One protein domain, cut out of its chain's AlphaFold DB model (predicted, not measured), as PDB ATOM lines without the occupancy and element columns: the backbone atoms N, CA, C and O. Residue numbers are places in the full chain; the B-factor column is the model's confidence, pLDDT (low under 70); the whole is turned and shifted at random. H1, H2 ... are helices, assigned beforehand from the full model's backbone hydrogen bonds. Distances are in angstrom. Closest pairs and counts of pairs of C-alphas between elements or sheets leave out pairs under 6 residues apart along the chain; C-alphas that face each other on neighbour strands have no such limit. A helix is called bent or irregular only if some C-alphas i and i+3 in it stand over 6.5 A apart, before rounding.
ATOM      1  N   ASP A 477     124.926 122.242  89.838       67.06
ATOM      2  CA  ASP A 477     124.017 123.058  90.674       67.06
ATOM      3  C   ASP A 477     124.578 124.440  91.078       67.06
ATOM      4  O   ASP A 477     123.839 125.377  91.378       67.06
ATOM      5  N   ASN A 478     125.903 124.609  91.027       71.19
ATOM      6  CA  ASN A 478     126.615 125.761  91.596       71.19
ATOM      7  C   ASN A 478     126.318 127.118  90.919       71.19
ATOM      8  O   ASN A 478     126.782 128.152  91.397       71.19
ATOM      9  N   TYR A 479     125.565 127.141  89.813       73.81
ATOM     10  CA  TYR A 479     125.237 128.363  89.064       73.81
ATOM     11  C   TYR A 479     123.730 128.602  88.882       73.81
ATOM     12  O   TYR A 479     123.334 129.447  88.069       73.81
ATOM     13  N   GLN A 480     122.885 127.903  89.648       79.56
ATOM     14  CA  GLN A 480     121.426 128.019  89.572       79.56
ATOM     15  C   GLN A 480     120.940 129.468  89.750       79.56
ATOM     16  O   GLN A 480     120.186 129.975  88.916       79.56
ATOM     17  N   ASP A 481     121.436 130.177  90.767       81.50
ATOM     18  CA  ASP A 481     121.056 131.570  91.043       81.50
ATOM     19  C   ASP A 481     121.428 132.534  89.910       81.50
ATOM     20  O   ASP A 481     120.677 133.461  89.590       81.50
ATOM     21  N   VAL A 482     122.592 132.322  89.284       82.25
ATOM     22  CA  VAL A 482     123.059 133.149  88.161       82.25
ATOM     23  C   VAL A 482     122.149 132.945  86.955       82.25
ATOM     24  O   VAL A 482     121.768 133.927  86.308       82.25
ATOM     25  N   PHE A 483     121.767 131.693  86.685       84.56
ATOM     26  CA  PHE A 483     120.847 131.361  85.607       84.56
ATOM     27  C   PHE A 483     119.456 131.954  85.839       84.56
ATOM     28  O   PHE A 483     118.929 132.617  84.950       84.56
ATOM     29  N   LEU A 484     118.878 131.781  87.032       84.06
ATOM     30  CA  LEU A 484     117.535 132.278  87.347       84.06
ATOM     31  C   LEU A 484     117.432 133.805  87.214       84.06
ATOM     32  O   LEU A 484     116.462 134.299  86.642       84.06
ATOM     33  N   LYS A 485     118.452 134.550  87.661       85.19
ATOM     34  CA  LYS A 485     118.487 136.023  87.571       85.19
ATOM     35  C   LYS A 485     118.699 136.560  86.152       85.19
ATOM     36  O   LYS A 485     118.339 137.699  85.884       85.19
ATOM     37  N   ASN A 486     119.293 135.772  85.252       86.12
ATOM     38  CA  ASN A 486     119.693 136.216  83.907       86.12
ATOM     39  C   ASN A 486     119.141 135.309  82.797       86.12
ATOM     40  O   ASN A 486     119.739 135.189  81.724       86.12
ATOM     41  N   LYS A 487     118.006 134.653  83.062       84.56
ATOM     42  CA  LYS A 487     117.458 133.566  82.246       84.56
ATOM     43  C   LYS A 487     117.331 133.938  80.767       84.56
ATOM     44  O   LYS A 487     117.820 133.205  79.917       84.56
ATOM     45  N   GLU A 488     116.728 135.081  80.447       86.00
ATOM     46  CA  GLU A 488     116.486 135.486  79.052       86.00
ATOM     47  C   GLU A 488     117.783 135.690  78.252       86.00
ATOM     48  O   GLU A 488     117.916 135.178  77.138       86.00
ATOM     49  N   LEU A 489     118.770 136.368  78.846       87.06
ATOM     50  CA  LEU A 489     120.077 136.616  78.227       87.06
ATOM     51  C   LEU A 489     120.857 135.317  78.004       87.06
ATOM     52  O   LEU A 489     121.461 135.122  76.948       87.06
ATOM     53  N   LEU A 490     120.839 134.414  78.987       88.00
ATOM     54  CA  LEU A 490     121.520 133.124  78.889       88.00
ATOM     55  C   LEU A 490     120.862 132.215  77.854       88.00
ATOM     56  O   LEU A 490     121.570 131.622  77.048       88.00
ATOM     57  N   ILE A 491     119.529 132.176  77.790       86.94
ATOM     58  CA  ILE A 491     118.806 131.429  76.752       86.94
ATOM     59  C   ILE A 491     119.158 131.953  75.354       86.94
ATOM     60  O   ILE A 491     119.359 131.153  74.438       86.94
ATOM     61  N   ALA A 492     119.279 133.273  75.173       87.69
ATOM     62  CA  ALA A 492     119.736 133.846  73.908       87.69
ATOM     63  C   ALA A 492     121.172 133.404  73.568       87.69
ATOM     64  O   ALA A 492     121.422 132.953  72.448       87.69
ATOM     65  N   LYS A 493     122.096 133.436  74.544       88.44
ATOM     66  CA  LYS A 493     123.473 132.932  74.370       88.44
ATOM     67  C   LYS A 493     123.502 131.429  74.041       88.44
ATOM     68  O   LYS A 493     124.274 131.026  73.172       88.44
ATOM     69  N   PHE A 494     122.655 130.610  74.672       90.12
ATOM     70  CA  PHE A 494     122.542 129.180  74.361       90.12
ATOM     71  C   PHE A 494     122.069 128.969  72.931       90.12
ATOM     72  O   PHE A 494     122.700 128.228  72.194       90.12
ATOM     73  N   ARG A 495     121.017 129.667  72.491       88.75
ATOM     74  CA  ARG A 495     120.514 129.531  71.115       88.75
ATOM     75  C   ARG A 495     121.545 129.941  70.065       88.75
ATOM     76  O   ARG A 495     121.610 129.309  69.016       88.75
ATOM     77  N   MET A 496     122.370 130.951  70.352       88.38
ATOM     78  CA  MET A 496     123.456 131.367  69.456       88.38
ATOM     79  C   MET A 496     124.561 130.314  69.318       88.38
ATOM     80  O   MET A 496     125.080 130.131  68.222       88.38
ATOM     81  N   LYS A 497     124.948 129.646  70.411       88.00
ATOM     82  CA  LYS A 497     126.084 128.704  70.414       88.00
ATOM     83  C   LYS A 497     125.676 127.245  70.184       88.00
ATOM     84  O   LYS A 497     126.381 126.511  69.501       88.00
ATOM     85  N   CYS A 498     124.539 126.839  70.732       86.62
ATOM     86  CA  CYS A 498     124.051 125.461  70.752       86.62
ATOM     87  C   CYS A 498     122.945 125.187  69.716       86.62
ATOM     88  O   CYS A 498     122.535 124.040  69.550       86.62
ATOM     89  N   GLY A 499     122.479 126.217  69.001       86.88
ATOM     90  CA  GLY A 499     121.415 126.124  68.001       86.88
ATOM     91  C   GLY A 499     120.038 126.512  68.543       86.88
ATOM     92  O   GLY A 499     119.772 126.456  69.744       86.88
ATOM     93  N   ILE A 500     119.148 126.928  67.637       87.50
ATOM     94  CA  ILE A 500     117.819 127.467  67.975       87.50
ATOM     95  C   ILE A 500     116.877 126.370  68.499       87.50
ATOM     96  O   ILE A 500     116.052 126.635  69.378       87.50
ATOM     97  N   GLU A 501     116.988 125.148  67.972       88.62
ATOM     98  CA  GLU A 501     116.129 124.025  68.347       88.62
ATOM     99  C   GLU A 501     116.617 123.360  69.640       88.62
ATOM    100  O   GLU A 501     117.621 122.654  69.662       88.62
ATOM    101  N   VAL A 502     115.865 123.572  70.725       90.88
ATOM    102  CA  VAL A 502     116.208 123.077  72.071       90.88
ATOM    103  C   VAL A 502     116.265 121.546  72.130       90.88
ATOM    104  O   VAL A 502     117.073 120.996  72.870       90.88
ATOM    105  N   TYR A 503     115.463 120.846  71.323       91.31
ATOM    106  CA  TYR A 503     115.503 119.381  71.228       91.31
ATOM    107  C   TYR A 503     116.901 118.857  70.839       91.31
ATOM    108  O   TYR A 503     117.333 117.817  71.329       91.31
ATOM    109  N   GLY A 504     117.646 119.609  70.019       88.25
ATOM    110  CA  GLY A 504     118.994 119.251  69.572       88.25
ATOM    111  C   GLY A 504     120.097 119.449  70.618       88.25
ATOM    112  O   GLY A 504     121.263 119.180  70.331       88.25
ATOM    113  N   TRP A 505     119.779 119.930  71.826       91.75
ATOM    114  CA  TRP A 505     120.779 120.137  72.881       91.75
ATOM    115  C   TRP A 505     121.071 118.879  73.715       91.75
ATOM    116  O   TRP A 505     121.835 118.971  74.672       91.75
ATOM    117  N   GLU A 506     120.515 117.713  73.360       89.69
ATOM    118  CA  GLU A 506     120.678 116.422  74.060       89.69
ATOM    119  C   GLU A 506     122.112 116.170  74.554       89.69
ATOM    120  O   GLU A 506     122.318 115.890  75.735       89.69
ATOM    121  N   TYR A 507     123.103 116.379  73.682       88.81
ATOM    122  CA  TYR A 507     124.524 116.141  73.962       88.81
ATOM    123  C   TYR A 507     125.327 117.412  74.299       88.81
ATOM    124  O   TYR A 507     126.547 117.362  74.411       88.81
ATOM    125  N   ARG A 508     124.668 118.565  74.480       88.88
ATOM    126  CA  ARG A 508     125.317 119.882  74.664       88.88
ATOM    127  C   ARG A 508     125.337 120.373  76.113       88.88
ATOM    128  O   ARG A 508     125.577 121.553  76.363       88.88
ATOM    129  N   ALA A 509     125.114 119.489  77.084       87.81
ATOM    130  CA  ALA A 509     125.088 119.852  78.505       87.81
ATOM    131  C   ALA A 509     126.389 120.540  78.969       87.81
ATOM    132  O   ALA A 509     126.340 121.559  79.659       87.81
ATOM    133  N   GLN A 510     127.552 120.041  78.530       86.38
ATOM    134  CA  GLN A 510     128.857 120.627  78.866       86.38
ATOM    135  C   GLN A 510     129.053 122.020  78.252       86.38
ATOM    136  O   GLN A 510     129.521 122.928  78.936       86.38
ATOM    137  N   GLU A 511     128.651 122.213  76.990       88.00
ATOM    138  CA  GLU A 511     128.686 123.522  76.320       88.00
ATOM    139  C   GLU A 511     127.799 124.535  77.052       88.00
ATOM    140  O   GLU A 511     128.229 125.653  77.334       88.00
ATOM    141  N   ILE A 512     126.576 124.135  77.412       88.62
ATOM    142  CA  ILE A 512     125.624 124.977  78.144       88.62
ATOM    143  C   ILE A 512     126.185 125.343  79.526       88.62
ATOM    144  O   ILE A 512     126.174 126.520  79.893       88.62
ATOM    145  N   SER A 513     126.749 124.379  80.263       86.94
ATOM    146  CA  SER A 513     127.396 124.631  81.559       86.94
ATOM    147  C   SER A 513     128.584 125.596  81.426       86.94
ATOM    148  O   SER A 513     128.707 126.535  82.214       86.94
ATOM    149  N   ALA A 514     129.417 125.452  80.388       86.44
ATOM    150  CA  ALA A 514     130.522 126.372  80.114       86.44
ATOM    151  C   ALA A 514     130.036 127.805  79.835       86.44
ATOM    152  O   ALA A 514     130.594 128.756  80.375       86.44
ATOM    153  N   ILE A 515     128.951 127.975  79.069       87.94
ATOM    154  CA  ILE A 515     128.365 129.299  78.798       87.94
ATOM    155  C   ILE A 515     127.872 129.961  80.089       87.94
ATOM    156  O   ILE A 515     128.078 131.163  80.273       87.94
ATOM    157  N   ILE A 516     127.243 129.198  80.989       87.25
ATOM    158  CA  ILE A 516     126.805 129.713  82.293       87.25
ATOM    159  C   ILE A 516     128.017 130.103  83.144       87.25
ATOM    160  O   ILE A 516     128.029 131.193  83.716       87.25
ATOM    161  N   LYS A 517     129.051 129.253  83.191       86.00
ATOM    162  CA  LYS A 517     130.307 129.508  83.916       86.00
ATOM    163  C   LYS A 517     130.997 130.780  83.422       86.00
ATOM    164  O   LYS A 517     131.380 131.621  84.235       86.00
ATOM    165  N   ASP A 518     131.122 130.950  82.110       86.44
ATOM    166  CA  ASP A 518     131.740 132.132  81.508       86.44
ATOM    167  C   ASP A 518     130.914 133.392  81.779       86.44
ATOM    168  O   ASP A 518     131.464 134.413  82.185       86.44
ATOM    169  N   PHE A 519     129.584 133.310  81.664       86.62
ATOM    170  CA  PHE A 519     128.693 134.424  81.992       86.62
ATOM    171  C   PHE A 519     128.770 134.814  83.475       86.62
ATOM    172  O   PHE A 519     128.801 135.999  83.806       86.62
ATOM    173  N   ALA A 520     128.832 133.833  84.382       84.38
ATOM    174  CA  ALA A 520     128.991 134.074  85.813       84.38
ATOM    175  C   ALA A 520     130.322 134.785  86.115       84.38
ATOM    176  O   ALA A 520     130.346 135.753  86.880       84.38
ATOM    177  N   LYS A 521     131.418 134.354  85.472       83.62
ATOM    178  CA  LYS A 521     132.734 135.005  85.573       83.62
ATOM    179  C   LYS A 521     132.708 136.436  85.032       83.62
ATOM    180  O   LYS A 521     133.224 137.334  85.697       83.62
ATOM    181  N   GLU A 522     132.092 136.664  83.870       83.69
ATOM    182  CA  GLU A 522     131.908 138.001  83.284       83.69
ATOM    183  C   GLU A 522     131.133 138.922  84.235       83.69
ATOM    184  O   GLU A 522     131.596 140.023  84.529       83.69
ATOM    185  N   LYS A 523     130.009 138.456  84.795       81.44
ATOM    186  CA  LYS A 523     129.196 139.249  85.730       81.44
ATOM    187  C   LYS A 523     129.917 139.572  87.032       81.44
ATOM    188  O   LYS A 523     129.852 140.710  87.490       81.44
ATOM    189  N   MET A 524     130.634 138.610  87.613       77.75
ATOM    190  CA  MET A 524     131.456 138.864  88.802       77.75
ATOM    191  C   MET A 524     132.555 139.888  88.515       77.75
ATOM    192  O   MET A 524     132.812 140.771  89.334       77.75
ATOM    193  N   LYS A 525     133.174 139.810  87.332       78.69
ATOM    194  CA  LYS A 525     134.158 140.793  86.883       78.69
ATOM    195  C   LYS A 525     133.521 142.179  86.731       78.69
ATOM    196  O   LYS A 525     134.031 143.124  87.312       78.69
ATOM    197  N   GLU A 526     132.396 142.319  86.034       78.44
ATOM    198  CA  GLU A 526     131.691 143.608  85.909       78.44
ATOM    199  C   GLU A 526     131.309 144.206  87.271       78.44
ATOM    200  O   GLU A 526     131.495 145.400  87.498       78.44
ATOM    201  N   GLN A 527     130.801 143.380  88.187       78.31
ATOM    202  CA  GLN A 527     130.256 143.843  89.461       78.31
ATOM    203  C   GLN A 527     131.337 144.213  90.485       78.31
ATOM    204  O   GLN A 527     131.160 145.165  91.245       78.31
ATOM    205  N   TYR A 528     132.450 143.475  90.527       77.25
ATOM    206  CA  TYR A 528     133.432 143.605  91.608       77.25
ATOM    207  C   TYR A 528     134.820 144.049  91.154       77.25
ATOM    208  O   TYR A 528     135.585 144.504  92.001       77.25
ATOM    209  N   LEU A 529     135.175 143.960  89.863       77.75
ATOM    210  CA  LEU A 529     136.552 144.219  89.421       77.75
ATOM    211  C   LEU A 529     136.994 145.645  89.733       77.75
ATOM    212  O   LEU A 529     138.068 145.818  90.297       77.75
ATOM    213  N   GLN A 530     136.186 146.655  89.406       74.38
ATOM    214  CA  GLN A 530     136.581 148.050  89.605       74.38
ATOM    215  C   GLN A 530     136.746 148.373  91.098       74.38
ATOM    216  O   GLN A 530     137.777 148.893  91.514       74.38
ATOM    217  N   ALA A 531     135.783 147.959  91.927       76.25
ATOM    218  CA  ALA A 531     135.856 148.129  93.377       76.25
ATOM    219  C   ALA A 531     137.034 147.356  93.997       76.25
ATOM    220  O   ALA A 531     137.703 147.859  94.902       76.25
ATOM    221  N   ALA A 532     137.320 146.147  93.504       77.88
ATOM    222  CA  ALA A 532     138.470 145.358  93.928       77.88
ATOM    223  C   ALA A 532     139.788 146.030  93.520       77.88
ATOM    224  O   ALA A 532     140.679 146.155  94.355       77.88
ATOM    225  N   GLN A 533     139.902 146.525  92.285       79.25
ATOM    226  CA  GLN A 533     141.074 147.252  91.793       79.25
ATOM    227  C   GLN A 533     141.315 148.544  92.578       79.25
ATOM    228  O   GLN A 533     142.447 148.820  92.970       79.25
ATOM    229  N   ASP A 534     140.267 149.310  92.874       79.50
ATOM    230  CA  ASP A 534     140.379 150.541  93.657       79.50
ATOM    231  C   ASP A 534     140.766 150.256  95.112       79.50
ATOM    232  O   ASP A 534     141.553 150.993  95.709       79.50
ATOM    233  N   LYS A 535     140.269 149.152  95.681       80.56
ATOM    234  CA  LYS A 535     140.653 148.698  97.021       80.56
ATOM    235  C   LYS A 535     142.091 148.184  97.057       80.56
ATOM    236  O   LYS A 535     142.784 148.455  98.029       80.56
ATOM    237  N   VAL A 536     142.546 147.503  96.004       80.19
ATOM    238  CA  VAL A 536     143.941 147.067  95.834       80.19
ATOM    239  C   VAL A 536     144.878 148.272  95.729       80.19
ATOM    240  O   VAL A 536     145.876 148.310  96.438       80.19
ATOM    241  N   LYS A 537     144.532 149.297  94.937       77.88
ATOM    242  CA  LYS A 537     145.335 150.530  94.802       77.88
ATOM    243  C   LYS A 537     145.490 151.310  96.110       77.88
ATOM    244  O   LYS A 537     146.492 151.988  96.298       77.88
ATOM    245  N   LYS A 538     144.496 151.239  96.999       79.38
ATOM    246  CA  LYS A 538     144.498 151.911  98.312       79.38
ATOM    247  C   LYS A 538     145.060 151.035  99.439       79.38
ATOM    248  O   LYS A 538     145.110 151.478 100.583       79.38
ATOM    249  N   MET A 539     145.431 149.787  99.151       81.69
ATOM    250  CA  MET A 539     145.918 148.838 100.149       81.69
ATOM    251  C   MET A 539     147.409 149.070 100.419       81.69
ATOM    252  O   MET A 539     148.193 149.196  99.485       81.69
ATOM    253  N   GLY A 540     147.813 149.101 101.693       81.62
ATOM    254  CA  GLY A 540     149.231 149.190 102.057       81.62
ATOM    255  C   GLY A 540     150.023 147.960 101.590       81.62
ATOM    256  O   GLY A 540     149.496 146.844 101.610       81.62
ATOM    257  N   GLU A 541     151.289 148.148 101.198       78.56
ATOM    258  CA  GLU A 541     152.121 147.103 100.569       78.56
ATOM    259  C   GLU A 541     152.184 145.794 101.368       78.56
ATOM    260  O   GLU A 541     152.102 144.710 100.790       78.56
ATOM    261  N   SER A 542     152.292 145.871 102.697       80.00
ATOM    262  CA  SER A 542     152.378 144.699 103.579       80.00
ATOM    263  C   SER A 542     151.101 143.855 103.513       80.00
ATOM    264  O   SER A 542     151.160 142.633 103.380       80.00
ATOM    265  N   ALA A 543     149.936 144.509 103.546       80.31
ATOM    266  CA  ALA A 543     148.639 143.847 103.465       80.31
ATOM    267  C   ALA A 543     148.386 143.270 102.064       80.31
ATOM    268  O   ALA A 543     147.833 142.176 101.943       80.31
ATOM    269  N   LEU A 544     148.841 143.964 101.014       82.75
ATOM    270  CA  LEU A 544     148.746 143.476  99.642       82.75
ATOM    271  C   LEU A 544     149.582 142.205  99.441       82.75
ATOM    272  O   LEU A 544     149.060 141.222  98.924       82.75
ATOM    273  N   ARG A 545     150.841 142.178  99.904       81.88
ATOM    274  CA  ARG A 545     151.719 140.995  99.794       81.88
ATOM    275  C   ARG A 545     151.152 139.779 100.526       81.88
ATOM    276  O   ARG A 545     151.195 138.679  99.976       81.88
ATOM    277  N   ILE A 546     150.576 139.969 101.718       84.44
ATOM    278  CA  ILE A 546     149.905 138.891 102.466       84.44
ATOM    279  C   ILE A 546     148.718 138.353 101.666       84.44
ATOM    280  O   ILE A 546     148.570 137.143 101.514       84.44
ATOM    281  N   LYS A 547     147.889 139.244 101.115       83.06
ATOM    282  CA  LYS A 547     146.673 138.847 100.399       83.06
ATOM    283  C   LYS A 547     146.967 138.190  99.052       83.06
ATOM    284  O   LYS A 547     146.292 137.234  98.696       83.06
ATOM    285  N   VAL A 548     147.995 138.654  98.341       82.94
ATOM    286  CA  VAL A 548     148.502 138.004  97.123       82.94
ATOM    287  C   VAL A 548     149.101 136.637  97.456       82.94
ATOM    288  O   VAL A 548     148.798 135.677  96.765       82.94
ATOM    289  N   SER A 549     149.870 136.506  98.541       81.25
ATOM    290  CA  SER A 549     150.422 135.204  98.954       81.25
ATOM    291  C   SER A 549     149.322 134.203  99.326       81.25
ATOM    292  O   SER A 549     149.393 133.047  98.924       81.25
ATOM    293  N   ALA A 550     148.279 134.652 100.032       82.94
ATOM    294  CA  ALA A 550     147.103 133.833 100.332       82.94
ATOM    295  C   ALA A 550     146.346 133.429  99.053       82.94
ATOM    296  O   ALA A 550     146.019 132.259  98.883       82.94
ATOM    297  N   LEU A 551     146.151 134.366  98.117       83.56
ATOM    298  CA  LEU A 551     145.537 134.091  96.814       83.56
ATOM    299  C   LEU A 551     146.337 133.051  96.012       83.56
ATOM    300  O   LEU A 551     145.748 132.165  95.410       83.56
ATOM    301  N   LEU A 552     147.670 133.137  96.014       81.06
ATOM    302  CA  LEU A 552     148.550 132.183  95.329       81.06
ATOM    303  C   LEU A 552     148.536 130.788  95.974       81.06
ATOM    304  O   LEU A 552     148.712 129.793  95.275       81.06
ATOM    305  N   ALA A 553     148.309 130.707  97.287       78.12
ATOM    306  CA  ALA A 553     148.148 129.436  97.988       78.12
ATOM    307  C   ALA A 553     146.797 128.767  97.677       78.12
ATOM    308  O   ALA A 553     146.750 127.553  97.490       78.12
ATOM    309  N   GLU A 554     145.713 129.547  97.599       81.19
ATOM    310  CA  GLU A 554     144.364 129.052  97.274       81.19
ATOM    311  C   GLU A 554     144.170 128.768  95.775       81.19
ATOM    312  O   GLU A 554     143.389 127.889  95.415       81.19
ATOM    313  N   HIS A 555     144.909 129.468  94.906       77.62
ATOM    314  CA  HIS A 555     144.850 129.345  93.446       77.62
ATOM    315  C   HIS A 555     146.244 129.093  92.842       77.62
ATOM    316  O   HIS A 555     146.855 130.012  92.274       77.62
TER     317      HIS A 555
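Overview. This is residues 477 to 555 of the 564 residues of an uncharacterized protein of Desulfosporosinus sp. I2 (UniProt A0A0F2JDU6). A long bent helix, H4, forms the backbone of an open hook: H1 and H2 pack on its first arm, H4a, with the short H3 near H2 at that end, while beyond the bend H4b leads to H5, which folds back and is apart from H4a. Much of the hook's far part stands free, namely residues 524 to 534, 537 to 543 and 548 to 555. The printed part has 79 residues with five named helices, in the order H1, H2, H3, H4, H5, and no named strand; the class is all helix. The whole is only just extended, close to loose, with a radius of gyration of the C-alphas of 17.7 A, and spans 55 by 23 by 19 A.

Along the chain. H1 is residues 477 to 485, 14.4 A from first to last C-alpha, beginning at C-alpha 477 (124.017, 123.058, 90.674). It is irregular: C-alphas 478 and 481 are 8.1 A apart. H2 is residues 487 to 498, 15.5 A long, and H3 is residues 502 to 505, 5.5 A. H4, residues 509 to 537, was assigned as one helix by its hydrogen bonds but is bent, with C-alphas 527 and 530 at 7.6 A. Its arms are H4a, residues 509 to 527, 26.9 A, and H4b, residues 530 to 537, 10.5 A. H5 is residues 541 to 554, 19.9 A, ending at C-alpha 554 (144.364, 129.052, 97.274).

Arrangement. H1 touches H4a, at residues 516 to 520 of that arm alone; the closest C-alphas, of Val 482 and Ala 520, are 6.4 A apart. Their lines stand at a steep tilt of 62 degrees, the same way. H2 touches H4a, at residues 511 to 519 alone, closest at the C-alphas of Phe 494 and Ile 512, 6.4 A apart. This pair has a steep tilt of 49 degrees, opposite ways. H1 and H2 are close but not clearly touching, with their closest C-alphas, of Phe 483 and Leu 490, 7.0 A apart. H2 and H3 are also close but not clearly touching, the closest C-alphas being those of Cys 498 and Trp 505, 6.6 A apart. H3 and H4a meet only through their link. The arms H4a and H4b stand at a steep tilt of 58 degrees. H4b and H5 are close but not clearly touching, at a steep tilt of 57 degrees, opposite ways; their closest C-alphas, of Val 536 and Leu 544, are 7.1 A apart. H4a and H5 are apart. Each O i to N i+4 pair is within hydrogen-bond range in H2, H4a, H4b and H5, against 3 of 5 in H1; H3 is too short for such a pair.

Size, cuts and confidence. The two C-alphas farthest apart, of Tyr 503 and Ser 542, are 55.2 A apart. The printed part has no cut, and the four links are tight. The mean pLDDT of the printed part is 83.4, and residue 477 alone is under 70.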